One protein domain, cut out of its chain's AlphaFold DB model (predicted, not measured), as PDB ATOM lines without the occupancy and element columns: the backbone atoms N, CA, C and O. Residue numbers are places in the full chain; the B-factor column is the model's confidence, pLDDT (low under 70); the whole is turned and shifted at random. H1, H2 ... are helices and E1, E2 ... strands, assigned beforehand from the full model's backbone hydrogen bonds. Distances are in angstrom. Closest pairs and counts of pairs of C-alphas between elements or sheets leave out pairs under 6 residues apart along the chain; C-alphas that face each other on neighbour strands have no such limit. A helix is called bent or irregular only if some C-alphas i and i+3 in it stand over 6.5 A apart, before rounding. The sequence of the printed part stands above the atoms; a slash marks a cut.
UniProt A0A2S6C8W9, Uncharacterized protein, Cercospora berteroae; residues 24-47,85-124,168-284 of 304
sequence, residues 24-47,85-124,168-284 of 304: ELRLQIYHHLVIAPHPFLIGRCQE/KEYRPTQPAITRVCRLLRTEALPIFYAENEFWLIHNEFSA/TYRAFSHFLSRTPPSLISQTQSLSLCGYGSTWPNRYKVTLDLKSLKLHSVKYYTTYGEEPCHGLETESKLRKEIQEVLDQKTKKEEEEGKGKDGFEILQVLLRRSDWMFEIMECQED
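Overview. This is residues 24 to 47, 85 to 124 and 168 to 284 of the 304 residues of an uncharacterized protein of Cercospora berteroae (UniProt A0A2S6C8W9). A strongly twisted sheet of five strands has one long helix, H6, running along E5 on one face, with H7 and the short H8 next to it over that same face and no named helix on the other. Beyond one end of the strands H1, H2 and H3 make a cluster, joined to the rest where H3 touches H5, and H5 in turn packs on H7, with the short H4 near one side of H7. The printed part has 181 residues with eight named helices and five named strands, in the order H1 E1 H2 H3 E2 H4 H5 E3 E4 E5 H6 H7 H8, and its class is mixed, helices and strands. The sheet runs E1 E2 E3 E4 E5 and is mixed, with E1, E2 and E3 parallel and E3, E4 and E5 antiparallel. The whole is compact, with a radius of gyration of the C-alphas of 17.8 A and spans of 56 by 44 by 31 A.

Along the chain. In the sheet, E1 is residues 40 to 42, E2 residues 114 to 118 (12.6 A), E3 residues 189 to 195 (19.9 A), E4 residues 202 to 208 (19.8 A) and E5 residues 213 to 220 (21.2 A). H6, residues 228 to 255, is the longest helix at 41.7 A, from C-alpha 228 at (-27.057, -31.199, 54.588) to C-alpha 255 at (-6.176, -67.013, 59.425). H7 is residues 261 to 271, 15.3 A long, and H8 residues 273 to 276. H1, residues 24 to 34, is 15.1 A long and begins at C-alpha 24, (20.061, -37.114, 66.284). H2 is residues 93 to 96, and H3, residues 99 to 112, is 20.2 A long. H3 is irregular, but only just: C-alphas 104 and 107 are 6.6 A apart. H4 is residues 172 to 178 and H5 residues 181 to 186.

Arrangement. E1 and E5 are the edge strands. E1 and E2 are parallel at 30 degrees, with N 41 and O 116 within hydrogen-bond range at 2.8 A. E2 and E3 are parallel at 28 degrees, with N 117 and O 191 at 2.8 A. E3, E4 and E5 form a meander, each strand the antiparallel neighbour of the one before; both hairpins show it, with N 192 and O 205 at 2.8 A in the first and N 204 and O 218 at 2.8 A in the second. H6 and H7 on one face of the sheet make two layers, helices on one side of a sheet. H6 has a height over the sheet of 9.2 A and runs along the strands, at 19 degrees to E5 on the local plane; the closest C-alphas of the two are those of Tyr 219 and Gly 230, 6.3 A apart. H7, at a height of 9.1 A, lies over E4. H8, on the same face, lies over E3, the C-alphas of Gly 194 and Phe 276 being closest at 4.9 A. With its residues 241 to 248 alone H6 touches H7, at a steep tilt of 45 degrees, opposite ways, closest at the C-alphas of Ile 241 and Leu 268, 6.9 A. H5 touches H7 about perpendicular, at 75 degrees, closest at the C-alphas of Ile 184 and Phe 262, 6.3 A. H4 and H7 only just touch, with 3 pairs of C-alphas within 8 A, closest at Phe 172 and Leu 269, 7.3 A. H3 touches H1 at Phe 109 and Val 34, closest C-alphas 5.6 A, and H2 at Arg 102 and Thr 95, 4.3 A. H1 and H6 are apart. Every O i to N i+4 pair is within hydrogen-bond range in H1, H4, H5 and H7, against 8 of 10 in H3 and 23 of 24 in H6, while H2 and H8 are too short for such a pair.

Size, cuts and confidence. The two C-alphas farthest apart are those of Glu 24 and Asp 284, at 60.1 A. Residues 48 to 84 are not printed, with 15.2 A between C-alphas 47 and 85, and neither are residues 125 to 167, with 13.3 A between C-alphas 124 and 168. Of the links that are printed whole, none is long. The mean pLDDT of the printed part is 79.5, and 46 residues are under 70, among them 40 to 47, 118 to 124, 222 to 230 and 277 to 284.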
ATOM      1  N   GLU A  24      21.230 -37.799  65.725       95.06
ATOM      2  CA  GLU A  24      20.061 -37.114  66.284       95.06
ATOM      3  C   GLU A  24      19.767 -35.778  65.586       95.06
ATOM      4  O   GLU A  24      18.636 -35.542  65.163       95.06
ATOM      5  N   LEU A  25      20.787 -34.938  65.370       96.25
ATOM      6  CA  LEU A  25      20.615 -33.675  64.648       96.25
ATOM      7  C   LEU A  25      20.233 -33.912  63.184       96.25
ATOM      8  O   LEU A  25      19.379 -33.204  62.650       96.25
ATOM      9  N   ARG A  26      20.812 -34.928  62.530       95.25
ATOM     10  CA  ARG A  26      20.409 -35.294  61.161       95.25
ATOM     11  C   ARG A  26      18.942 -35.710  61.105       95.25
ATOM     12  O   ARG A  26      18.232 -35.244  60.219       95.25
ATOM     13  N   LEU A  27      18.484 -36.525  62.059       92.56
ATOM     14  CA  LEU A  27      17.085 -36.947  62.168       92.56
ATOM     15  C   LEU A  27      16.142 -35.755  62.358       92.56
ATOM     16  O   LEU A  27      15.150 -35.665  61.637       92.56
ATOM     17  N   GLN A  28      16.479 -34.808  63.239       94.12
ATOM     18  CA  GLN A  28      15.701 -33.575  63.409       94.12
ATOM     19  C   GLN A  28      15.623 -32.771  62.105       94.12
ATOM     20  O   GLN A  28      14.547 -32.327  61.704       94.12
ATOM     21  N   ILE A  29      16.742 -32.631  61.390       94.56
ATOM     22  CA  ILE A  29      16.759 -31.928  60.102       94.56
ATOM     23  C   ILE A  29      15.911 -32.669  59.061       94.56
ATOM     24  O   ILE A  29      15.156 -32.029  58.329       94.56
ATOM     25  N   TYR A  30      15.980 -34.002  58.991       94.81
ATOM     26  CA  TYR A  30      15.117 -34.765  58.089       94.81
ATOM     27  C   TYR A  30      13.646 -34.559  58.421       94.81
ATOM     28  O   TYR A  30      12.882 -34.277  57.506       94.81
ATOM     29  N   HIS A  31      13.262 -34.628  59.693       92.12
ATOM     30  CA  HIS A  31      11.886 -34.395  60.128       92.12
ATOM     31  C   HIS A  31      11.371 -33.037  59.618       92.12
ATOM     32  O   HIS A  31      10.291 -32.960  59.043       92.12
ATOM     33  N   HIS A  32      12.183 -31.978  59.689       91.69
ATOM     34  CA  HIS A  32      11.811 -30.663  59.150       91.69
ATOM     35  C   HIS A  32      11.795 -30.567  57.617       91.69
ATOM     36  O   HIS A  32      10.998 -29.815  57.064       91.69
ATOM     37  N   LEU A  33      12.684 -31.275  56.914       91.50
ATOM     38  CA  LEU A  33      12.832 -31.147  55.454       91.50
ATOM     39  C   LEU A  33      11.943 -32.093  54.649       91.50
ATOM     40  O   LEU A  33      11.709 -31.874  53.458       91.50
ATOM     41  N   VAL A  34      11.559 -33.206  55.256       91.12
ATOM     42  CA  VAL A  34      10.942 -34.342  54.578       91.12
ATOM     43  C   VAL A  34       9.453 -34.413  54.885       91.12
ATOM     44  O   VAL A  34       8.695 -34.906  54.051       91.12
ATOM     45  N   ILE A  35       9.027 -33.924  56.047       87.81
ATOM     46  CA  ILE A  35       7.614 -33.850  56.404       87.81
ATOM     47  C   ILE A  35       7.038 -32.599  55.764       87.81
ATOM     48  O   ILE A  35       7.363 -31.474  56.134       87.81
ATOM     49  N   ALA A  36       6.197 -32.817  54.765       78.62
ATOM     50  CA  ALA A  36       5.388 -31.780  54.161       78.62
ATOM     51  C   ALA A  36       3.930 -32.011  54.572       78.62
ATOM     52  O   ALA A  36       3.502 -33.164  54.680       78.62
ATOM     53  N   PRO A  37       3.130 -30.950  54.757       64.88
ATOM     54  CA  PRO A  37       1.691 -31.118  54.766       64.88
ATOM     55  C   PRO A  37       1.292 -31.657  53.386       64.88
ATOM     56  O   PRO A  37       1.373 -30.957  52.381       64.88
ATOM     57  N   HIS A  38       0.928 -32.939  53.339       62.94
ATOM     58  CA  HIS A  38       0.266 -33.587  52.204       62.94
ATOM     59  C   HIS A  38       1.111 -33.814  50.931       62.94
ATOM     60  O   HIS A  38       0.750 -33.342  49.848       62.94
ATOM     61  N   PRO A  39       2.209 -34.600  50.967       72.19
ATOM     62  CA  PRO A  39       2.861 -35.010  49.730       72.19
ATOM     63  C   PRO A  39       1.910 -35.836  48.856       72.19
ATOM     64  O   PRO A  39       1.382 -36.881  49.242       72.19
ATOM     65  N   PHE A  40       1.726 -35.389  47.620       66.19
ATOM     66  CA  PHE A  40       0.874 -36.086  46.670       66.19
ATOM     67  C   PHE A  40       1.516 -37.402  46.190       66.19
ATOM     68  O   PHE A  40       2.588 -37.414  45.567       66.19
ATOM     69  N   LEU A  41       0.810 -38.516  46.394       66.44
ATOM     70  CA  LEU A  41       0.935 -39.743  45.606       66.44
ATOM     71  C   LEU A  41       0.175 -39.509  44.298       66.44
ATOM     72  O   LEU A  41      -0.951 -39.961  44.103       66.44
ATOM     73  N   ILE A  42       0.770 -38.724  43.400       60.00
ATOM     74  CA  ILE A  42       0.137 -38.465  42.111       60.00
ATOM     75  C   ILE A  42       0.199 -39.757  41.293       60.00
ATOM     76  O   ILE A  42       1.220 -40.066  40.677       60.00
ATOM     77  N   GLY A  43      -0.923 -40.473  41.231       52.84
ATOM     78  CA  GLY A  43      -1.204 -41.446  40.188       52.84
ATOM     79  C   GLY A  43      -1.428 -40.700  38.881       52.84
ATOM     80  O   GLY A  43      -2.543 -40.618  38.379       52.84
ATOM     81  N   ARG A  44      -0.380 -40.073  38.334       49.41
ATOM     82  CA  ARG A  44      -0.446 -39.440  37.017       49.41
ATOM     83  C   ARG A  44      -0.476 -40.592  36.026       49.41
ATOM     84  O   ARG A  44       0.547 -40.951  35.452       49.41
ATOM     85  N   CYS A  45      -1.661 -41.138  35.778       46.34
ATOM     86  CA  CYS A  45      -1.933 -41.705  34.474       46.34
ATOM     87  C   CYS A  45      -1.957 -40.513  33.513       46.34
ATOM     88  O   CYS A  45      -3.004 -39.974  33.164       46.34
ATOM     89  N   GLN A  46      -0.768 -39.993  33.171       47.31
ATOM     90  CA  GLN A  46      -0.649 -39.118  32.019       47.31
ATOM     91  C   GLN A  46      -0.997 -39.999  30.843       47.31
ATOM     92  O   GLN A  46      -0.179 -40.768  30.339       47.31
ATOM     93  N   GLU A  47      -2.267 -39.907  30.494       47.66
ATOM     94  CA  GLU A  47      -2.892 -40.507  29.353       47.66
ATOM     95  C   GLU A  47      -1.864 -40.514  28.208       47.66
ATOM     96  O   GLU A  47      -1.351 -39.482  27.750       47.66
ATOM     97  N   LYS A  85       8.541 -45.571  37.645       60.03
ATOM     98  CA  LYS A  85       8.906 -44.261  38.215       60.03
ATOM     99  C   LYS A  85       7.777 -43.232  38.187       60.03
ATOM    100  O   LYS A  85       7.838 -42.292  38.973       60.03
ATOM    101  N   GLU A  86       6.778 -43.391  37.319       59.38
ATOM    102  CA  GLU A  86       5.701 -42.398  37.151       59.38
ATOM    103  C   GLU A  86       4.698 -42.390  38.313       59.38
ATOM    104  O   GLU A  86       4.047 -41.377  38.541       59.38
ATOM    105  N   TYR A  87       4.630 -43.477  39.088       60.69
ATOM    106  CA  TYR A  87       3.661 -43.660  40.178       60.69
ATOM    107  C   TYR A  87       4.262 -43.504  41.579       60.69
ATOM    108  O   TYR A  87       3.605 -43.786  42.578       60.69
ATOM    109  N   ARG A  88       5.527 -43.081  41.679       67.31
ATOM    110  CA  ARG A  88       6.168 -42.849  42.979       67.31
ATOM    111  C   ARG A  88       5.866 -41.426  43.442       67.31
ATOM    112  O   ARG A  88       5.949 -40.509  42.622       67.31
ATOM    113  N   PRO A  89       5.586 -41.214  44.740       70.88
ATOM    114  CA  PRO A  89       5.418 -39.865  45.254       70.88
ATOM    115  C   PRO A  89       6.703 -39.077  45.003       70.88
ATOM    116  O   PRO A  89       7.809 -39.638  45.006       70.88
ATOM    117  N   THR A  90       6.556 -37.779  44.742       80.69
ATOM    118  CA  THR A  90       7.706 -36.925  44.439       80.69
ATOM    119  C   THR A  90       8.597 -36.861  45.670       80.69
ATOM    120  O   THR A  90       8.287 -36.182  46.638       80.69
ATOM    121  N   GLN A  91       9.706 -37.600  45.637       84.25
ATOM    122  CA  GLN A  91      10.595 -37.679  46.789       84.25
ATOM    123  C   GLN A  91      11.295 -36.329  47.014       84.25
ATOM    124  O   GLN A  91      11.724 -35.715  46.018       84.25
ATOM    125  N   PRO A  92      11.457 -35.898  48.282       87.31
ATOM    126  CA  PRO A  92      12.059 -34.614  48.617       87.31
ATOM    127  C   PRO A  92      13.504 -34.539  48.125       87.31
ATOM    128  O   PRO A  92      14.192 -35.558  48.006       87.31
ATOM    129  N   ALA A  93      13.967 -33.326  47.818       89.38
ATOM    130  CA  ALA A  93      15.255 -33.102  47.157       89.38
ATOM    131  C   ALA A  93      16.432 -33.747  47.911       89.38
ATOM    132  O   ALA A  93      17.310 -34.335  47.279       89.38
ATOM    133  N   ILE A  94      16.395 -33.739  49.249       90.94
ATOM    134  CA  ILE A  94      17.433 -34.326  50.108       90.94
ATOM    135  C   ILE A  94      17.678 -35.821  49.833       90.94
ATOM    136  O   ILE A  94      18.814 -36.287  49.860       90.94
ATOM    137  N   THR A  95      16.644 -36.564  49.428       90.81
ATOM    138  CA  THR A  95      16.732 -38.007  49.121       90.81
ATOM    139  C   THR A  95      17.465 -38.318  47.808       90.81
ATOM    140  O   THR A  95      17.659 -39.491  47.462       90.81
ATOM    141  N   ARG A  96      17.835 -37.280  47.043       90.00
ATOM    142  CA  ARG A  96      18.550 -37.376  45.761       90.00
ATOM    143  C   ARG A  96      20.027 -37.002  45.879       90.00
ATOM    144  O   ARG A  96      20.760 -37.232  44.923       90.00
ATOM    145  N   VAL A  97      20.449 -36.446  47.017       89.50
ATOM    146  CA  VAL A  97      21.808 -35.923  47.215       89.50
ATOM    147  C   VAL A  97      22.825 -37.062  47.310       89.50
ATOM    148  O   VAL A  97      23.768 -37.109  46.524       89.50
ATOM    149  N   CYS A  98      22.631 -38.017  48.224       91.06
ATOM    150  CA  CYS A  98      23.469 -39.215  48.297       91.06
ATOM    151  C   CYS A  98      22.709 -40.422  48.869       91.06
ATOM    152  O   CYS A  98      21.600 -40.295  49.394       91.06
ATOM    153  N   ARG A  99      23.304 -41.620  48.752       90.00
ATOM    154  CA  ARG A  99      22.679 -42.880  49.194       90.00
ATOM    155  C   ARG A  99      22.435 -42.924  50.702       90.00
ATOM    156  O   ARG A  99      21.389 -43.407  51.103       90.00
ATOM    157  N   LEU A 100      23.360 -42.406  51.510       90.75
ATOM    158  CA  LEU A 100      23.231 -42.409  52.969       90.75
ATOM    159  C   LEU A 100      22.036 -41.560  53.423       90.75
ATOM    160  O   LEU A 100      21.147 -42.073  54.092       90.75
ATOM    161  N   LEU A 101      21.960 -40.307  52.953       92.19
ATOM    162  CA  LEU A 101      20.837 -39.405  53.243       92.19
ATOM    163  C   LEU A 101      19.503 -40.010  52.806       92.19
ATOM    164  O   LEU A 101      18.503 -39.903  53.501       92.19
ATOM    165  N   ARG A 102      19.487 -40.687  51.654       93.25
ATOM    166  CA  ARG A 102      18.303 -41.396  51.169       93.25
ATOM    167  C   ARG A 102      17.863 -42.511  52.121       93.25
ATOM    168  O   ARG A 102      16.664 -42.642  52.351       93.25
ATOM    169  N   THR A 103      18.796 -43.312  52.632       92.19
ATOM    170  CA  THR A 103      18.503 -44.421  53.551       92.19
ATOM    171  C   THR A 103      17.967 -43.924  54.893       92.19
ATOM    172  O   THR A 103      17.071 -44.558  55.438       92.19
ATOM    173  N   GLU A 104      18.461 -42.789  55.395       93.62
ATOM    174  CA  GLU A 104      17.988 -42.201  56.658       93.62
ATOM    175  C   GLU A 104      16.658 -41.436  56.488       93.62
ATOM    176  O   GLU A 104      15.756 -41.572  57.309       93.62
ATOM    177  N   ALA A 105      16.499 -40.670  55.403       93.56
ATOM    178  CA  ALA A 105      15.351 -39.780  55.212       93.56
ATOM    179  C   ALA A 105      14.085 -40.474  54.679       93.56
ATOM    180  O   ALA A 105      12.976 -40.050  54.998       93.56
ATOM    181  N   LEU A 106      14.205 -41.506  53.831       91.12
ATOM    182  CA  LEU A 106      13.023 -42.142  53.226       91.12
ATOM    183  C   LEU A 106      12.104 -42.855  54.226       91.12
ATOM    184  O   LEU A 106      10.893 -42.731  54.055       91.12
ATOM    185  N   PRO A 107      12.607 -43.584  55.240       91.56
ATOM    186  CA  PRO A 107      11.737 -44.176  56.252       91.56
ATOM    187  C   PRO A 107      10.875 -43.125  56.954       91.56
ATOM    188  O   PRO A 107       9.671 -43.319  57.054       91.56
ATOM    189  N   ILE A 108      11.461 -41.983  57.331       92.50
ATOM    190  CA  ILE A 108      10.749 -40.843  57.936       92.50
ATOM    191  C   ILE A 108       9.706 -40.295  56.956       92.50
ATOM    192  O   ILE A 108       8.545 -40.120  57.312       92.50
ATOM    193  N   PHE A 109      10.091 -40.106  55.685       91.19
ATOM    194  CA  PHE A 109       9.176 -39.645  54.637       91.19
ATOM    195  C   PHE A 109       7.916 -40.498  54.554       91.19
ATOM    196  O   PHE A 109       6.814 -39.966  54.591       91.19
ATOM    197  N   TYR A 110       8.076 -41.814  54.432       87.38
ATOM    198  CA  TYR A 110       6.940 -42.707  54.249       87.38
ATOM    199  C   TYR A 110       6.169 -42.970  55.542       87.38
ATOM    200  O   TYR A 110       4.958 -43.164  55.479       87.38
ATOM    201  N   ALA A 111       6.842 -42.964  56.693       85.75
ATOM    202  CA  ALA A 111       6.210 -43.236  57.976       85.75
ATOM    203  C   ALA A 111       5.382 -42.058  58.497       85.75
ATOM    204  O   ALA A 111       4.345 -42.294  59.108       85.75
ATOM    205  N   GLU A 112       5.825 -40.821  58.277       89.19
ATOM    206  CA  GLU A 112       5.249 -39.658  58.967       89.19
ATOM    207  C   GLU A 112       4.397 -38.762  58.069       89.19
ATOM    208  O   GLU A 112       3.591 -37.980  58.569       89.19
ATOM    209  N   ASN A 113       4.524 -38.875  56.745       85.12
ATOM    210  CA  ASN A 113       3.685 -38.094  55.845       85.12
ATOM    211  C   ASN A 113       2.343 -38.779  55.562       85.12
ATOM    212  O   ASN A 113       2.271 -39.984  55.320       85.12
ATOM    213  N   GLU A 114       1.294 -37.963  55.471       80.56
ATOM    214  CA  GLU A 114      -0.006 -38.362  54.940       80.56
ATOM    215  C   GLU A 114      -0.005 -38.199  53.417       80.56
ATOM    216  O   GLU A 114       0.001 -37.079  52.895       80.56
ATOM    217  N   PHE A 115      -0.025 -39.312  52.687       80.88
ATOM    218  CA  PHE A 115       0.000 -39.255  51.231       80.88
ATOM    219  C   PHE A 115      -1.397 -39.140  50.636       80.88
ATOM    220  O   PHE A 115      -2.313 -39.869  51.016       80.88
ATOM    221  N   TRP A 116      -1.540 -38.264  49.643       75.19
ATOM    222  CA  TRP A 116      -2.794 -38.109  48.907       75.19
ATOM    223  C   TRP A 116      -2.739 -38.891  47.607       75.19
ATOM    224  O   TRP A 116      -1.966 -38.544  46.712       75.19
ATOM    225  N   LEU A 117      -3.572 -39.920  47.485       74.00
ATOM    226  CA  LEU A 117      -3.791 -40.609  46.226       74.00
ATOM    227  C   LEU A 117      -4.840 -39.841  45.422       74.00
ATOM    228  O   LEU A 117      -6.035 -39.904  45.710       74.00
ATOM    229  N   ILE A 118      -4.370 -39.115  44.410       67.44
ATOM    230  CA  ILE A 118      -5.230 -38.415  43.454       67.44
ATOM    231  C   ILE A 118      -5.247 -39.225  42.162       67.44
ATOM    232  O   ILE A 118      -4.209 -39.373  41.507       67.44
ATOM    233  N   HIS A 119      -6.424 -39.720  41.791       65.12
ATOM    234  CA  HIS A 119      -6.639 -40.453  40.549       65.12
ATOM    235  C   HIS A 119      -7.543 -39.644  39.614       65.12
ATOM    236  O   HIS A 119      -8.756 -39.825  39.568       65.12
ATOM    237  N   ASN A 120      -6.930 -38.745  38.846       58.44
ATOM    238  CA  ASN A 120      -7.619 -37.954  37.829       58.44
ATOM    239  C   ASN A 120      -7.581 -38.685  36.482       58.44
ATOM    240  O   ASN A 120      -6.945 -38.216  35.537       58.44
ATOM    241  N   GLU A 121      -8.209 -39.855  36.387       54.81
ATOM    242  CA  GLU A 121      -8.520 -40.413  35.068       54.81
ATOM    243  C   GLU A 121      -9.865 -39.841  34.621       54.81
ATOM    244  O   GLU A 121     -10.930 -40.364  34.940       54.81
ATOM    245  N   PHE A 122      -9.796 -38.737  33.874       51.47
ATOM    246  CA  PHE A 122     -10.897 -38.250  33.047       51.47
ATOM    247  C   PHE A 122     -11.004 -39.144  31.812       51.47
ATOM    248  O   PHE A 122     -10.736 -38.716  30.692       51.47
ATOM    249  N   SER A 123     -11.330 -40.418  31.988       48.38
ATOM    250  CA  SER A 123     -11.801 -41.193  30.850       48.38
ATOM    251  C   SER A 123     -13.210 -40.701  30.561       48.38
ATOM    252  O   SER A 123     -14.157 -41.166  31.193       48.38
ATOM    253  N   ALA A 124     -13.333 -39.741  29.635       49.00
ATOM    254  CA  ALA A 124     -14.580 -39.524  28.918       49.00
ATOM    255  C   ALA A 124     -14.987 -40.905  28.414       49.00
ATOM    256  O   ALA A 124     -14.281 -41.509  27.594       49.00
ATOM    257  N   THR A 168     -15.151 -52.761  34.466       48.47
ATOM    258  CA  THR A 168     -14.129 -51.785  34.117       48.47
ATOM    259  C   THR A 168     -13.720 -51.118  35.417       48.47
ATOM    260  O   THR A 168     -14.021 -49.949  35.642       48.47
ATOM    261  N   TYR A 169     -13.101 -51.890  36.311       55.72
ATOM    262  CA  TYR A 169     -12.426 -51.350  37.472       55.72
ATOM    263  C   TYR A 169     -11.466 -50.301  36.939       55.72
ATOM    264  O   TYR A 169     -10.610 -50.613  36.097       55.72
ATOM    265  N   ARG A 170     -11.633 -49.057  37.396       60.81
ATOM    266  CA  ARG A 170     -10.688 -47.986  37.075       60.81
ATOM    267  C   ARG A 170      -9.286 -48.486  37.408       60.81
ATOM    268  O   ARG A 170      -9.113 -49.344  38.281       60.81
ATOM    269  N   ALA A 171      -8.282 -48.011  36.676       59.06
ATOM    270  CA  ALA A 171      -6.937 -48.586  36.603       59.06
ATOM    271  C   ALA A 171      -6.122 -48.562  37.924       59.06
ATOM    272  O   ALA A 171      -4.895 -48.682  37.908       59.06
ATOM    273  N   PHE A 172      -6.768 -48.498  39.090       69.75
ATOM    274  CA  PHE A 172      -6.186 -48.754  40.399       69.75
ATOM    275  C   PHE A 172      -5.453 -50.085  40.455       69.75
ATOM    276  O   PHE A 172      -4.382 -50.142  41.037       69.75
ATOM    277  N   SER A 173      -5.942 -51.145  39.805       71.44
ATOM    278  CA  SER A 173      -5.201 -52.414  39.719       71.44
ATOM    279  C   SER A 173      -3.819 -52.227  39.074       71.44
ATOM    280  O   SER A 173      -2.818 -52.779  39.537       71.44
ATOM    281  N   HIS A 174      -3.731 -51.378  38.051       71.50
ATOM    282  CA  HIS A 174      -2.481 -51.026  37.391       71.50
ATOM    283  C   HIS A 174      -1.599 -50.113  38.262       71.50
ATOM    284  O   HIS A 174      -0.388 -50.315  38.326       71.50
ATOM    285  N   PHE A 175      -2.181 -49.150  38.982       73.50
ATOM    286  CA  PHE A 175      -1.448 -48.337  39.962       73.50
ATOM    287  C   PHE A 175      -0.886 -49.185  41.115       73.50
ATOM    288  O   PHE A 175       0.306 -49.122  41.424       73.50
ATOM    289  N   LEU A 176      -1.728 -50.016  41.728       80.25
ATOM    290  CA  LEU A 176      -1.387 -50.860  42.869       80.25
ATOM    291  C   LEU A 176      -0.357 -51.921  42.479       80.25
ATOM    292  O   LEU A 176       0.614 -52.096  43.203       80.25
ATOM    293  N   SER A 177      -0.492 -52.561  41.311       77.56
ATOM    294  CA  SER A 177       0.510 -53.528  40.819       77.56
ATOM    295  C   SER A 177       1.883 -52.905  40.547       77.56
ATOM    296  O   SER A 177       2.891 -53.609  40.565       77.56
ATOM    297  N   ARG A 178       1.947 -51.589  40.316       74.44
ATOM    298  CA  ARG A 178       3.204 -50.842  40.147       74.44
ATOM    299  C   ARG A 178       3.735 -50.236  41.437       74.44
ATOM    300  O   ARG A 178       4.894 -49.816  41.465       74.44
ATOM    301  N   THR A 179       2.914 -50.162  42.479       75.50
ATOM    302  CA  THR A 179       3.326 -49.613  43.767       75.50
ATOM    303  C   THR A 179       4.028 -50.712  44.560       75.50
ATOM    304  O   THR A 179       3.416 -51.742  44.833       75.50
ATOM    305  N   PRO A 180       5.313 -50.547  44.931       80.44
ATOM    306  CA  PRO A 180       6.017 -51.573  45.688       80.44
ATOM    307  C   PRO A 180       5.293 -51.872  47.012       80.44
ATOM    308  O   PRO A 180       5.028 -50.923  47.755       80.44
ATOM    309  N   PRO A 181       5.045 -53.146  47.375       81.25
ATOM    310  CA  PRO A 181       4.406 -53.493  48.653       81.25
ATOM    311  C   PRO A 181       5.160 -52.942  49.873       81.25
ATOM    312  O   PRO A 181       4.567 -52.563  50.883       81.25
ATOM    313  N   SER A 182       6.486 -52.809  49.759       80.31
ATOM    314  CA  SER A 182       7.337 -52.198  50.783       80.31
ATOM    315  C   SER A 182       7.011 -50.725  51.054       80.31
ATOM    316  O   SER A 182       7.275 -50.234  52.140       80.31
ATOM    317  N   LEU A 183       6.486 -49.996  50.064       81.12
ATOM    318  CA  LEU A 183       6.101 -48.596  50.233       81.12
ATOM    319  C   LEU A 183       4.828 -48.511  51.072       81.12
ATOM    320  O   LEU A 183       4.783 -47.765  52.039       81.12
ATOM    321  N   ILE A 184       3.834 -49.333  50.737       84.12
ATOM    322  CA  ILE A 184       2.520 -49.329  51.387       84.12
ATOM    323  C   ILE A 184       2.617 -49.837  52.827       84.12
ATOM    324  O   ILE A 184       2.009 -49.256  53.715       84.12
ATOM    325  N   SER A 185       3.455 -50.843  53.082       83.44
ATOM    326  CA  SER A 185       3.744 -51.314  54.447       83.44
ATOM    327  C   SER A 185       4.482 -50.287  55.319       83.44
ATOM    328  O   SER A 185       4.389 -50.343  56.544       83.44
ATOM    329  N   GLN A 186       5.209 -49.341  54.716       84.25
ATOM    330  CA  GLN A 186       5.853 -48.241  55.442       84.25
ATOM    331  C   GLN A 186       4.910 -47.056  55.667       84.25
ATOM    332  O   GLN A 186       5.093 -46.316  56.633       84.25
ATOM    333  N   THR A 187       3.911 -46.885  54.800       86.00
ATOM    334  CA  THR A 187       2.930 -45.804  54.879       86.00
ATOM    335  C   THR A 187       2.053 -45.952  56.118       86.00
ATOM    336  O   THR A 187       1.362 -46.952  56.283       86.00
ATOM    337  N   GLN A 188       2.066 -44.946  56.997       89.50
ATOM    338  CA  GLN A 188       1.169 -44.913  58.156       89.50
ATOM    339  C   GLN A 188      -0.264 -44.619  57.726       89.50
ATOM    340  O   GLN A 188      -1.177 -45.357  58.081       89.50
ATOM    341  N   SER A 189      -0.458 -43.548  56.959       89.19
ATOM    342  CA  SER A 189      -1.776 -43.105  56.530       89.19
ATOM    343  C   SER A 189      -1.825 -42.814  55.037       89.19
ATOM    344  O   SER A 189      -0.875 -42.309  54.431       89.19
ATOM    345  N   LEU A 190      -2.960 -43.151  54.435       89.75
ATOM    346  CA  LEU A 190      -3.241 -42.914  53.030       89.75
ATOM    347  C   LEU A 190      -4.600 -42.240  52.900       89.75
ATOM    348  O   LEU A 190      -5.607 -42.756  53.386       89.75
ATOM    349  N   SER A 191      -4.622 -41.111  52.203       88.94
ATOM    350  CA  SER A 191      -5.841 -40.377  51.891       88.94
ATOM    351  C   SER A 191      -6.236 -40.596  50.440       88.94
ATOM    352  O   SER A 191      -5.490 -40.261  49.521       88.94
ATOM    353  N   LEU A 192      -7.420 -41.159  50.237       86.38
ATOM    354  CA  LEU A 192      -8.056 -41.333  48.941       86.38
ATOM    355  C   LEU A 192      -8.918 -40.112  48.649       86.38
ATOM    356  O   LEU A 192      -9.858 -39.839  49.394       86.38
ATOM    357  N   CYS A 193      -8.601 -39.395  47.574       83.75
ATOM    358  CA  CYS A 193      -9.354 -38.219  47.154       83.75
ATOM    359  C   CYS A 193     -10.114 -38.531  45.863       83.75
ATOM    360  O   CYS A 193      -9.496 -38.806  44.833       83.75
ATOM    361  N   GLY A 194     -11.440 -38.471  45.931       81.25
ATOM    362  CA  GLY A 194     -12.349 -38.730  44.817       81.25
ATOM    363  C   GLY A 194     -13.391 -37.624  44.650       81.25
ATOM    364  O   GLY A 194     -13.493 -36.719  45.481       81.25
ATOM    365  N   TYR A 195     -14.163 -37.702  43.573       78.50
ATOM    366  CA  TYR A 195     -15.324 -36.856  43.327       78.50
ATOM    367  C   TYR A 195     -16.594 -37.544  43.842       78.50
ATOM    368  O   TYR A 195     -16.715 -38.765  43.843       78.50
ATOM    369  N   GLY A 196     -17.543 -36.754  44.331       74.06
ATOM    370  CA  GLY A 196     -18.884 -37.258  44.588       74.06
ATOM    371  C   GLY A 196     -19.642 -37.539  43.293       74.06
ATOM    372  O   GLY A 196     -19.148 -37.286  42.198       74.06
ATOM    373  N   SER A 197     -20.881 -38.008  43.437       68.62
ATOM    374  CA  SER A 197     -21.804 -38.222  42.315       68.62
ATOM    375  C   SER A 197     -22.059 -36.960  41.486       68.62
ATOM    376  O   SER A 197     -22.460 -37.059  40.333       68.62
ATOM    377  N   THR A 198     -21.831 -35.783  42.071       67.62
ATOM    378  CA  THR A 198     -21.945 -34.485  41.413       67.62
ATOM    379  C   THR A 198     -20.626 -33.731  41.528       67.62
ATOM    380  O   THR A 198     -20.137 -33.451  42.628       67.62
ATOM    381  N   TRP A 199     -20.033 -33.382  40.386       67.06
ATOM    382  CA  TRP A 199     -18.992 -32.360  40.360       67.06
ATOM    383  C   TRP A 199     -19.617 -31.037  40.827       67.06
ATOM    384  O   TRP A 199     -20.767 -30.767  40.483       67.06
ATOM    385  N   PRO A 200     -18.920 -30.203  41.612       72.00
ATOM    386  CA  PRO A 200     -17.511 -30.280  42.007       72.00
ATOM    387  C   PRO A 200     -17.239 -30.920  43.378       72.00
ATOM    388  O   PRO A 200     -16.129 -30.784  43.900       72.00
ATOM    389  N   ASN A 201     -18.212 -31.615  43.966       79.31
ATOM    390  CA  ASN A 201     -18.094 -32.165  45.315       79.31
ATOM    391  C   ASN A 201     -17.021 -33.255  45.397       79.31
ATOM    392  O   ASN A 201     -16.835 -34.033  44.457       79.31
ATOM    393  N   ARG A 202     -16.304 -33.327  46.523       81.94
ATOM    394  CA  ARG A 202     -15.193 -34.271  46.717       81.94
ATOM    395  C   ARG A 202     -15.295 -35.007  48.034       81.94
ATOM    396  O   ARG A 202     -15.694 -34.440  49.045       81.94
ATOM    397  N   TYR A 203     -14.830 -36.246  48.028       85.12
ATOM    398  CA  TYR A 203     -14.621 -37.024  49.238       85.12
ATOM    399  C   TYR A 203     -13.130 -37.234  49.468       85.12
ATOM    400  O   TYR A 203     -12.383 -37.550  48.539       85.12
ATOM    401  N   LYS A 204     -12.711 -37.109  50.723       88.44
ATOM    402  CA  LYS A 204     -11.399 -37.531  51.207       88.44
ATOM    403  C   LYS A 204     -11.594 -38.612  52.257       88.44
ATOM    404  O   LYS A 204     -12.150 -38.352  53.320       88.44
ATOM    405  N   VAL A 205     -11.121 -39.814  51.965       89.38
ATOM    406  CA  VAL A 205     -11.129 -40.949  52.893       89.38
ATOM    407  C   VAL A 205      -9.701 -41.191  53.353       89.38
ATOM    408  O   VAL A 205      -8.866 -41.620  52.563       89.38
ATOM    409  N   THR A 206      -9.413 -40.924  54.621       91.50
ATOM    410  CA  THR A 206      -8.104 -41.159  55.239       91.50
ATOM    411  C   THR A 206      -8.126 -42.471  56.004       91.50
ATOM    412  O   THR A 206      -8.905 -42.643  56.943       91.50
ATOM    413  N   LEU A 207      -7.243 -43.384  55.623       92.44
ATOM    414  CA  LEU A 207      -7.049 -44.683  56.256       92.44
ATOM    415  C   LEU A 207      -5.712 -44.700  56.979       92.44
ATOM    416  O   LEU A 207      -4.718 -44.224  56.436       92.44
ATOM    417  N   ASP A 208      -5.672 -45.297  58.163       91.94
ATOM    418  CA  ASP A 208      -4.429 -45.730  58.791       91.94
ATOM    419  C   ASP A 208      -4.157 -47.182  58.379       91.94
ATOM    420  O   ASP A 208      -4.877 -48.104  58.774       91.94
ATOM    421  N   LEU A 209      -3.124 -47.378  57.560       89.56
ATOM    422  CA  LEU A 209      -2.771 -48.673  56.983       89.56
ATOM    423  C   LEU A 209      -2.070 -49.602  57.979       89.56
ATOM    424  O   LEU A 209      -2.016 -50.804  57.731       89.56
ATOM    425  N   LYS A 210      -1.547 -49.086  59.101       88.69
ATOM    426  CA  LYS A 210      -0.930 -49.929  60.140       88.69
ATOM    427  C   LYS A 210      -1.949 -50.391  61.165       88.69
ATOM    428  O   LYS A 210      -1.918 -51.547  61.587       88.69
ATOM    429  N   SER A 211      -2.845 -49.500  61.587       90.06
ATOM    430  CA  SER A 211      -3.905 -49.870  62.530       90.06
ATOM    431  C   SER A 211      -5.110 -50.521  61.852       90.06
ATOM    432  O   SER A 211      -5.900 -51.159  62.549       90.06
ATOM    433  N   LEU A 212      -5.204 -50.418  60.519       89.38
ATOM    434  CA  LEU A 212      -6.347 -50.834  59.701       89.38
ATOM    435  C   LEU A 212      -7.642 -50.140  60.120       89.38
ATOM    436  O   LEU A 212      -8.711 -50.746  60.170       89.38
ATOM    437  N   LYS A 213      -7.541 -48.855  60.462       92.25
ATOM    438  CA  LYS A 213      -8.678 -48.060  60.926       92.25
ATOM    439  C   LYS A 213      -8.969 -46.926  59.966       92.25
ATOM    440  O   LYS A 213      -8.069 -46.272  59.440       92.25
ATOM    441  N   LEU A 214     -10.257 -46.660  59.795       93.44
ATOM    442  CA  LEU A 214     -10.718 -45.455  59.137       93.44
ATOM    443  C   LEU A 214     -10.452 -44.258  60.056       93.44
ATOM    444  O   LEU A 214     -11.020 -44.166  61.145       93.44
ATOM    445  N   HIS A 215      -9.575 -43.356  59.623       93.44
ATOM    446  CA  HIS A 215      -9.194 -42.183  60.404       93.44
ATOM    447  C   HIS A 215     -10.221 -41.059  60.243       93.44
ATOM    448  O   HIS A 215     -10.773 -40.571  61.228       93.44
ATOM    449  N   SER A 216     -10.524 -40.684  59.000       92.69
ATOM    450  CA  SER A 216     -11.532 -39.666  58.699       92.69
ATOM    451  C   SER A 216     -12.157 -39.883  57.331       92.69
ATOM    452  O   SER A 216     -11.476 -40.287  56.391       92.69
ATOM    453  N   VAL A 217     -13.433 -39.540  57.208       90.69
ATOM    454  CA  VAL A 217     -14.069 -39.246  55.925       90.69
ATOM    455  C   VAL A 217     -14.381 -37.759  55.970       90.69
ATOM    456  O   VAL A 217     -14.840 -37.274  56.995       90.69
ATOM    457  N   LYS A 218     -14.035 -37.024  54.921       88.88
ATOM    458  CA  LYS A 218     -14.371 -35.609  54.790       88.88
ATOM    459  C   LYS A 218     -15.047 -35.393  53.457       88.88
ATOM    460  O   LYS A 218     -14.558 -35.880  52.433       88.88
ATOM    461  N   TYR A 219     -16.140 -34.655  53.482       84.50
ATOM    462  CA  TYR A 219     -16.811 -34.173  52.293       84.50
ATOM    463  C   TYR A 219     -16.475 -32.697  52.085       84.50
ATOM    464  O   TYR A 219     -16.558 -31.900  53.013       84.50
ATOM    465  N   TYR A 220     -16.058 -32.343  50.874       80.88
ATOM    466  CA  TYR A 220     -15.736 -30.974  50.498       80.88
ATOM    467  C   TYR A 220     -16.689 -30.519  49.407       80.88
ATOM    468  O   TYR A 220     -16.770 -31.148  48.345       80.88
ATOM    469  N   THR A 221     -17.356 -29.396  49.646       76.06
ATOM    470  CA  THR A 221     -18.124 -28.686  48.630       76.06
ATOM    471  C   THR A 221     -17.408 -27.406  48.259       76.06
ATOM    472  O   THR A 221     -16.930 -26.648  49.094       76.06
ATOM    473  N   THR A 222     -17.287 -27.175  46.962       66.56
ATOM    474  CA  THR A 222     -16.602 -25.992  46.420       66.56
ATOM    475  C   THR A 222     -17.467 -24.736  46.500       66.56
ATOM    476  O   THR A 222     -16.965 -23.647  46.255       66.56
ATOM    477  N   TYR A 223     -18.748 -24.876  46.853       66.69
ATOM    478  CA  TYR A 223     -19.731 -23.793  46.890       66.69
ATOM    479  C   TYR A 223     -20.144 -23.405  48.315       66.69
ATOM    480  O   TYR A 223     -21.326 -23.241  48.579       66.69
ATOM    481  N   GLY A 224     -19.176 -23.259  49.225       51.88
ATOM    482  CA  GLY A 224     -19.284 -22.436  50.444       51.88
ATOM    483  C   GLY A 224     -20.254 -22.876  51.550       51.88
ATOM    484  O   GLY A 224     -20.078 -22.456  52.688       51.88
ATOM    485  N   GLU A 225     -21.217 -23.744  51.266       57.03
ATOM    486  CA  GLU A 225     -22.116 -24.336  52.250       57.03
ATOM    487  C   GLU A 225     -21.946 -25.855  52.212       57.03
ATOM    488  O   GLU A 225     -22.006 -26.476  51.145       57.03
ATOM    489  N   GLU A 226     -21.680 -26.458  53.374       55.81
ATOM    490  CA  GLU A 226     -21.764 -27.907  53.555       55.81
ATOM    491  C   GLU A 226     -23.229 -28.304  53.315       55.81
ATOM    492  O   GLU A 226     -24.094 -27.975  54.129       55.81
ATOM    493  N   PRO A 227     -23.570 -28.982  52.207       57.03
ATOM    494  CA  PRO A 227     -24.931 -29.404  51.967       57.03
ATOM    495  C   PRO A 227     -25.297 -30.399  53.058       57.03
ATOM    496  O   PRO A 227     -24.545 -31.338  53.327       57.03
ATOM    497  N   CYS A 228     -26.498 -30.264  53.611       56.25
ATOM    498  CA  CYS A 228     -27.057 -31.199  54.588       56.25
ATOM    499  C   CYS A 228     -26.985 -32.665  54.101       56.25
ATOM    500  O   CYS A 228     -26.822 -33.589  54.893       56.25
ATOM    501  N   HIS A 229     -27.029 -32.875  52.779       63.69
ATOM    502  CA  HIS A 229     -26.915 -34.182  52.123       63.69
ATOM    503  C   HIS A 229     -25.506 -34.809  52.174       63.69
ATOM    504  O   HIS A 229     -25.357 -36.023  51.999       63.69
ATOM    505  N   GLY A 230     -24.466 -34.010  52.433       68.88
ATOM    506  CA  GLY A 230     -23.092 -34.491  52.580       68.88
ATOM    507  C   GLY A 230     -22.917 -35.382  53.811       68.88
ATOM    508  O   GLY A 230     -22.257 -36.414  53.725       68.88
ATOM    509  N   LEU A 231     -23.581 -35.048  54.924       77.19
ATOM    510  CA  LEU A 231     -23.431 -35.754  56.204       77.19
ATOM    511  C   LEU A 231     -24.011 -37.174  56.185       77.19
ATOM    512  O   LEU A 231     -23.416 -38.099  56.748       77.19
ATOM    513  N   GLU A 232     -25.155 -37.374  55.527       83.19
ATOM    514  CA  GLU A 232     -25.749 -38.708  55.372       83.19
ATOM    515  C   GLU A 232     -24.871 -39.599  54.494       83.19
ATOM    516  O   GLU A 232     -24.607 -40.757  54.836       83.19
ATOM    517  N   THR A 233     -24.368 -39.044  53.389       82.19
ATOM    518  CA  THR A 233     -23.502 -39.780  52.466       82.19
ATOM    519  C   THR A 233     -22.154 -40.097  53.110       82.19
ATOM    520  O   THR A 233     -21.674 -41.224  52.988       82.19
ATOM    521  N   GLU A 234     -21.583 -39.160  53.870       84.94
ATOM    522  CA  GLU A 234     -20.377 -39.379  54.670       84.94
ATOM    523  C   GLU A 234     -20.588 -40.488  55.705       84.94
ATOM    524  O   GLU A 234     -19.783 -41.417  55.786       84.94
ATOM    525  N   SER A 235     -21.687 -40.441  56.461       88.81
ATOM    526  CA  SER A 235     -22.007 -41.442  57.485       88.81
ATOM    527  C   SER A 235     -22.205 -42.829  56.881       88.81
ATOM    528  O   SER A 235     -21.715 -43.826  57.422       88.81
ATOM    529  N   LYS A 236     -22.889 -42.902  55.735       88.69
ATOM    530  CA  LYS A 236     -23.079 -44.143  54.981       88.69
ATOM    531  C   LYS A 236     -21.745 -44.694  54.483       88.69
ATOM    532  O   LYS A 236     -21.435 -45.848  54.765       88.69
ATOM    533  N   LEU A 237     -20.932 -43.865  53.827       86.38
ATOM    534  CA  LEU A 237     -19.607 -44.243  53.331       86.38
ATOM    535  C   LEU A 237     -18.693 -44.701  54.475       86.38
ATOM    536  O   LEU A 237     -18.028 -45.730  54.372       86.38
ATOM    537  N   ARG A 238     -18.706 -43.982  55.600       91.50
ATOM    538  CA  ARG A 238     -17.968 -44.339  56.813       91.50
ATOM    539  C   ARG A 238     -18.371 -45.717  57.327       91.50
ATOM    540  O   ARG A 238     -17.493 -46.523  57.628       91.50
ATOM    541  N   LYS A 239     -19.675 -45.994  57.412       92.06
ATOM    542  CA  LYS A 239     -20.200 -47.290  57.857       92.06
ATOM    543  C   LYS A 239     -19.806 -48.415  56.902       92.06
ATOM    544  O   LYS A 239     -19.338 -49.448  57.365       92.06
ATOM    545  N   GLU A 240     -19.948 -48.202  55.595       90.12
ATOM    546  CA  GLU A 240     -19.577 -49.186  54.570       90.12
ATOM    547  C   GLU A 240     -18.079 -49.516  54.610       90.12
ATOM    548  O   GLU A 240     -17.701 -50.686  54.585       90.12
ATOM    549  N   ILE A 241     -17.219 -48.499  54.720       89.12
ATOM    550  CA  ILE A 241     -15.772 -48.698  54.843       89.12
ATOM    551  C   ILE A 241     -15.438 -49.430  56.143       89.12
ATOM    552  O   ILE A 241     -14.647 -50.373  56.122       89.12
ATOM    553  N   GLN A 242     -16.029 -49.017  57.265       93.12
ATOM    554  CA  GLN A 242     -15.756 -49.647  58.555       93.12
ATOM    555  C   GLN A 242     -16.182 -51.117  58.559       93.12
ATOM    556  O   GLN A 242     -15.436 -51.960  59.042       93.12
ATOM    557  N   GLU A 243     -17.321 -51.445  57.951       92.94
ATOM    558  CA  GLU A 243     -17.779 -52.826  57.818       92.94
ATOM    559  C   GLU A 243     -16.787 -53.680  57.013       92.94
ATOM    560  O   GLU A 243     -16.458 -54.794  57.423       92.94
ATOM    561  N   VAL A 244     -16.254 -53.151  55.907       90.12
ATOM    562  CA  VAL A 244     -15.220 -53.833  55.112       90.12
ATOM    563  C   VAL A 244     -13.952 -54.071  55.936       90.12
ATOM    564  O   VAL A 244     -13.386 -55.167  55.884       90.12
ATOM    565  N   LEU A 245     -13.514 -53.072  56.708       91.06
ATOM    566  CA  LEU A 245     -12.345 -53.182  57.585       91.06
ATOM    567  C   LEU A 245     -12.560 -54.226  58.685       91.06
ATOM    568  O   LEU A 245     -11.677 -55.050  58.922       91.06
ATOM    569  N   ASP A 246     -13.735 -54.240  59.310       92.50
ATOM    570  CA  ASP A 246     -14.074 -55.181  60.378       92.50
ATOM    571  C   ASP A 246     -14.157 -56.617  59.846       92.50
ATOM    572  O   ASP A 246     -13.618 -57.540  60.460       92.50
ATOM    573  N   GLN A 247     -14.789 -56.818  58.684       92.12
ATOM    574  CA  GLN A 247     -14.857 -58.123  58.021       92.12
ATOM    575  C   GLN A 247     -13.459 -58.645  57.674       92.12
ATOM    576  O   GLN A 247     -13.169 -59.825  57.885       92.12
ATOM    577  N   LYS A 248     -12.577 -57.775  57.166       89.88
ATOM    578  CA  LYS A 248     -11.209 -58.166  56.821       89.88
ATOM    579  C   LYS A 248     -10.336 -58.436  58.036       89.88
ATOM    580  O   LYS A 248      -9.649 -59.451  58.041       89.88
ATOM    581  N   THR A 249     -10.423 -57.599  59.063       90.31
ATOM    582  CA  THR A 249      -9.653 -57.774  60.301       90.31
ATOM    583  C   THR A 249     -10.016 -59.094  60.982       90.31
ATOM    584  O   THR A 249      -9.121 -59.854  61.332       90.31
ATOM    585  N   LYS A 250     -11.313 -59.426  61.077       93.00
ATOM    586  CA  LYS A 250     -11.765 -60.722  61.618       93.00
ATOM    587  C   LYS A 250     -11.206 -61.903  60.828       93.00
ATOM    588  O   LYS A 250     -10.710 -62.858  61.413       93.00
ATOM    589  N   LYS A 251     -11.239 -61.820  59.494       92.38
ATOM    590  CA  LYS A 251     -10.698 -62.870  58.626       92.38
ATOM    591  C   LYS A 251      -9.183 -63.053  58.802       92.38
ATOM    592  O   LYS A 251      -8.708 -64.182  58.810       92.38
ATOM    593  N   GLU A 252      -8.419 -61.969  58.935       90.56
ATOM    594  CA  GLU A 252      -6.970 -62.045  59.179       90.56
ATOM    595  C   GLU A 252      -6.641 -62.629  60.562       90.56
ATOM    596  O   GLU A 252      -5.707 -63.426  60.675       90.56
ATOM    597  N   GLU A 253      -7.430 -62.285  61.587       92.56
ATOM    598  CA  GLU A 253      -7.315 -62.849  62.939       92.56
ATOM    599  C   GLU A 253      -7.575 -64.364  62.951       92.56
ATOM    600  O   GLU A 253      -6.816 -65.105  63.575       92.56
ATOM    601  N   GLU A 254      -8.585 -64.837  62.218       95.44
ATOM    602  CA  GLU A 254      -8.887 -66.269  62.069       95.44
ATOM    603  C   GLU A 254      -7.801 -67.026  61.288       95.44
ATOM    604  O   GLU A 254      -7.462 -68.161  61.627       95.44
ATOM    605  N   GLU A 255      -7.230 -66.407  60.250       95.19
ATOM    606  CA  GLU A 255      -6.176 -67.013  59.425       95.19
ATOM    607  C   GLU A 255      -4.776 -66.925  60.062       95.19
ATOM    608  O   GLU A 255      -3.829 -67.523  59.540       95.19
ATOM    609  N   GLY A 256      -4.614 -66.176  61.159       93.31
ATOM    610  CA  GLY A 256      -3.317 -65.933  61.803       93.31
ATOM    611  C   GLY A 256      -2.316 -65.200  60.904       93.31
ATOM    612  O   GLY A 256      -1.103 -65.274  61.129       93.31
ATOM    613  N   LYS A 257      -2.796 -64.521  59.856       88.00
ATOM    614  CA  LYS A 257      -1.950 -63.733  58.956       88.00
ATOM    615  C   LYS A 257      -1.724 -62.352  59.555       88.00
ATOM    616  O   LYS A 257      -2.608 -61.767  60.172       88.00
ATOM    617  N   GLY A 258      -0.514 -61.828  59.377       87.31
ATOM    618  CA  GLY A 258      -0.235 -60.436  59.707       87.31
ATOM    619  C   GLY A 258      -1.126 -59.503  58.885       87.31
ATOM    620  O   GLY A 258      -1.440 -59.809  57.739       87.31
ATOM    621  N   LYS A 259      -1.494 -58.370  59.485       84.69
ATOM    622  CA  LYS A 259      -2.315 -57.323  58.871       84.69
ATOM    623  C   LYS A 259      -1.691 -56.829  57.568       84.69
ATOM    624  O   LYS A 259      -0.625 -56.208  57.616       84.69
ATOM    625  N   ASP A 260      -2.337 -57.072  56.427       87.69
ATOM    626  CA  ASP A 260      -1.864 -56.572  55.133       87.69
ATOM    627  C   ASP A 260      -2.663 -55.336  54.704       87.69
ATOM    628  O   ASP A 260      -3.698 -55.405  54.031       87.69
ATOM    629  N   GLY A 261      -2.137 -54.158  55.057       86.00
ATOM    630  CA  GLY A 261      -2.720 -52.876  54.657       86.00
ATOM    631  C   GLY A 261      -2.891 -52.725  53.138       86.00
ATOM    632  O   GLY A 261      -3.765 -51.978  52.692       86.00
ATOM    633  N   PHE A 262      -2.117 -53.455  52.324       87.50
ATOM    634  CA  PHE A 262      -2.263 -53.429  50.870       87.50
ATOM    635  C   PHE A 262      -3.520 -54.152  50.384       87.50
ATOM    636  O   PHE A 262      -4.207 -53.648  49.491       87.50
ATOM    637  N   GLU A 263      -3.841 -55.312  50.958       86.00
ATOM    638  CA  GLU A 263      -5.037 -56.062  50.574       86.00
ATOM    639  C   GLU A 263      -6.303 -55.278  50.939       86.00
ATOM    640  O   GLU A 263      -7.236 -55.172  50.139       86.00
ATOM    641  N   ILE A 264      -6.308 -54.641  52.107       85.62
ATOM    642  CA  ILE A 264      -7.417 -53.789  52.544       85.62
ATOM    643  C   ILE A 264      -7.601 -52.588  51.620       85.62
ATOM    644  O   ILE A 264      -8.727 -52.298  51.209       85.62
ATOM    645  N   LEU A 265      -6.506 -51.936  51.224       87.50
ATOM    646  CA  LEU A 265      -6.559 -50.852  50.250       87.50
ATOM    647  C   LEU A 265      -7.159 -51.315  48.912       87.50
ATOM    648  O   LEU A 265      -7.963 -50.595  48.324       87.50
ATOM    649  N   GLN A 266      -6.820 -52.521  48.439       87.12
ATOM    650  CA  GLN A 266      -7.418 -53.092  47.226       87.12
ATOM    651  C   GLN A 266      -8.926 -53.302  47.359       87.12
ATOM    652  O   GLN A 266      -9.670 -52.954  46.443       87.12
ATOM    653  N   VAL A 267      -9.379 -53.885  48.472       86.38
ATOM    654  CA  VAL A 267     -10.810 -54.129  48.706       86.38
ATOM    655  C   VAL A 267     -11.566 -52.806  48.774       86.38
ATOM    656  O   VAL A 267     -12.612 -52.664  48.143       86.38
ATOM    657  N   LEU A 268     -11.007 -51.823  49.478       85.94
ATOM    658  CA  LEU A 268     -11.623 -50.516  49.623       85.94
ATOM    659  C   LEU A 268     -11.694 -49.770  48.290       85.94
ATOM    660  O   LEU A 268     -12.756 -49.272  47.945       85.94
ATOM    661  N   LEU A 269     -10.623 -49.767  47.492       85.88
ATOM    662  CA  LEU A 269     -10.642 -49.159  46.158       85.88
ATOM    663  C   LEU A 269     -11.662 -49.824  45.226       85.88
ATOM    664  O   LEU A 269     -12.317 -49.126  44.464       85.88
ATOM    665  N   ARG A 270     -11.860 -51.148  45.313       83.88
ATOM    666  CA  ARG A 270     -12.919 -51.833  44.548       83.88
ATOM    667  C   ARG A 270     -14.319 -51.443  45.019       83.88
ATOM    668  O   ARG A 270     -15.221 -51.318  44.200       83.88
ATOM    669  N   ARG A 271     -14.515 -51.281  46.329       83.19
ATOM    670  CA  ARG A 271     -15.827 -50.961  46.913       83.19
ATOM    671  C   ARG A 271     -16.212 -49.494  46.716       83.19
ATOM    672  O   ARG A 271     -17.383 -49.193  46.505       83.19
ATOM    673  N   SER A 272     -15.220 -48.616  46.758       81.56
ATOM    674  CA  SER A 272     -15.337 -47.166  46.637       81.56
ATOM    675  C   SER A 272     -14.985 -46.653  45.237       81.56
ATOM    676  O   SER A 272     -14.746 -45.461  45.077       81.56
ATOM    677  N   ASP A 273     -14.960 -47.518  44.215       81.69
ATOM    678  CA  ASP A 273     -14.603 -47.130  42.838       81.69
ATOM    679  C   ASP A 273     -15.525 -46.027  42.286       81.69
ATOM    680  O   ASP A 273     -15.098 -45.149  41.537       81.69
ATOM    681  N   TRP A 274     -16.778 -46.014  42.751       80.75
ATOM    682  CA  TRP A 274     -17.767 -44.980  42.444       80.75
ATOM    683  C   TRP A 274     -17.310 -43.570  42.854       80.75
ATOM    684  O   TRP A 274     -17.661 -42.608  42.183       80.75
ATOM    685  N   MET A 275     -16.483 -43.419  43.900       76.38
ATOM    686  CA  MET A 275     -15.941 -42.112  44.314       76.38
ATOM    687  C   MET A 275     -14.958 -41.541  43.291       76.38
ATOM    688  O   MET A 275     -14.519 -40.403  43.395       76.38
ATOM    689  N   PHE A 276     -14.528 -42.336  42.324       72.12
ATOM    690  CA  PHE A 276     -13.677 -41.863  41.243       72.12
ATOM    691  C   PHE A 276     -14.469 -41.697  39.953       72.12
ATOM    692  O   PHE A 276     -13.907 -41.220  38.966       72.12
ATOM    693  N   GLU A 277     -15.756 -42.054  39.958       69.44
ATOM    694  CA  GLU A 277     -16.684 -41.841  38.863       69.44
ATOM    695  C   GLU A 277     -17.169 -40.404  38.829       69.44
ATOM    696  O   GLU A 277     -18.173 -40.031  39.418       69.44
ATOM    697  N   ILE A 278     -16.438 -39.597  38.059       56.00
ATOM    698  CA  ILE A 278     -16.999 -38.380  37.492       56.00
ATOM    699  C   ILE A 278     -18.066 -38.844  36.501       56.00
ATOM    700  O   ILE A 278     -17.742 -39.291  35.397       56.00
ATOM    701  N   MET A 279     -19.327 -38.812  36.928       55.81
ATOM    702  CA  MET A 279     -20.447 -38.863  35.999       55.81
ATOM    703  C   MET A 279     -20.278 -37.673  35.057       55.81
ATOM    704  O   MET A 279     -20.023 -36.559  35.510       55.81
ATOM    705  N   GLU A 280     -20.342 -37.925  33.753       54.28
ATOM    706  CA  GLU A 280     -20.456 -36.862  32.764       54.28
ATOM    707  C   GLU A 280     -21.732 -36.097  33.123       54.28
ATOM    708  O   GLU A 280     -22.835 -36.601  32.917       54.28
ATOM    709  N   CYS A 281     -21.578 -34.956  33.803       48.75
ATOM    710  CA  CYS A 281     -22.677 -34.025  33.994       48.75
ATOM    711  C   CYS A 281     -23.192 -33.736  32.592       48.75
ATOM    712  O   CYS A 281     -22.404 -33.331  31.732       48.75
ATOM    713  N   GLN A 282     -24.474 -34.006  32.345       51.66
ATOM    714  CA  GLN A 282     -25.078 -33.540  31.109       51.66
ATOM    715  C   GLN A 282     -24.858 -32.027  31.079       51.66
ATOM    716  O   GLN A 282     -25.018 -31.369  32.107       51.66
ATOM    717  N   GLU A 283     -24.383 -31.492  29.952       52.34
ATOM    718  CA  GLU A 283     -24.040 -30.066  29.826       52.34
ATOM    719  C   GLU A 283     -25.195 -29.160  30.290       52.34
ATOM    720  O   GLU A 283     -24.958 -28.071  30.814       52.34
ATOM    721  N   ASP A 284     -26.425 -29.669  30.199       55.28
ATOM    722  CA  ASP A 284     -27.661 -29.035  30.644       55.28
ATOM    723  C   ASP A 284     -27.719 -28.775  32.169       55.28
ATOM    724  O   ASP A 284     -28.236 -27.740  32.582       55.28
TER     725      ASP A 284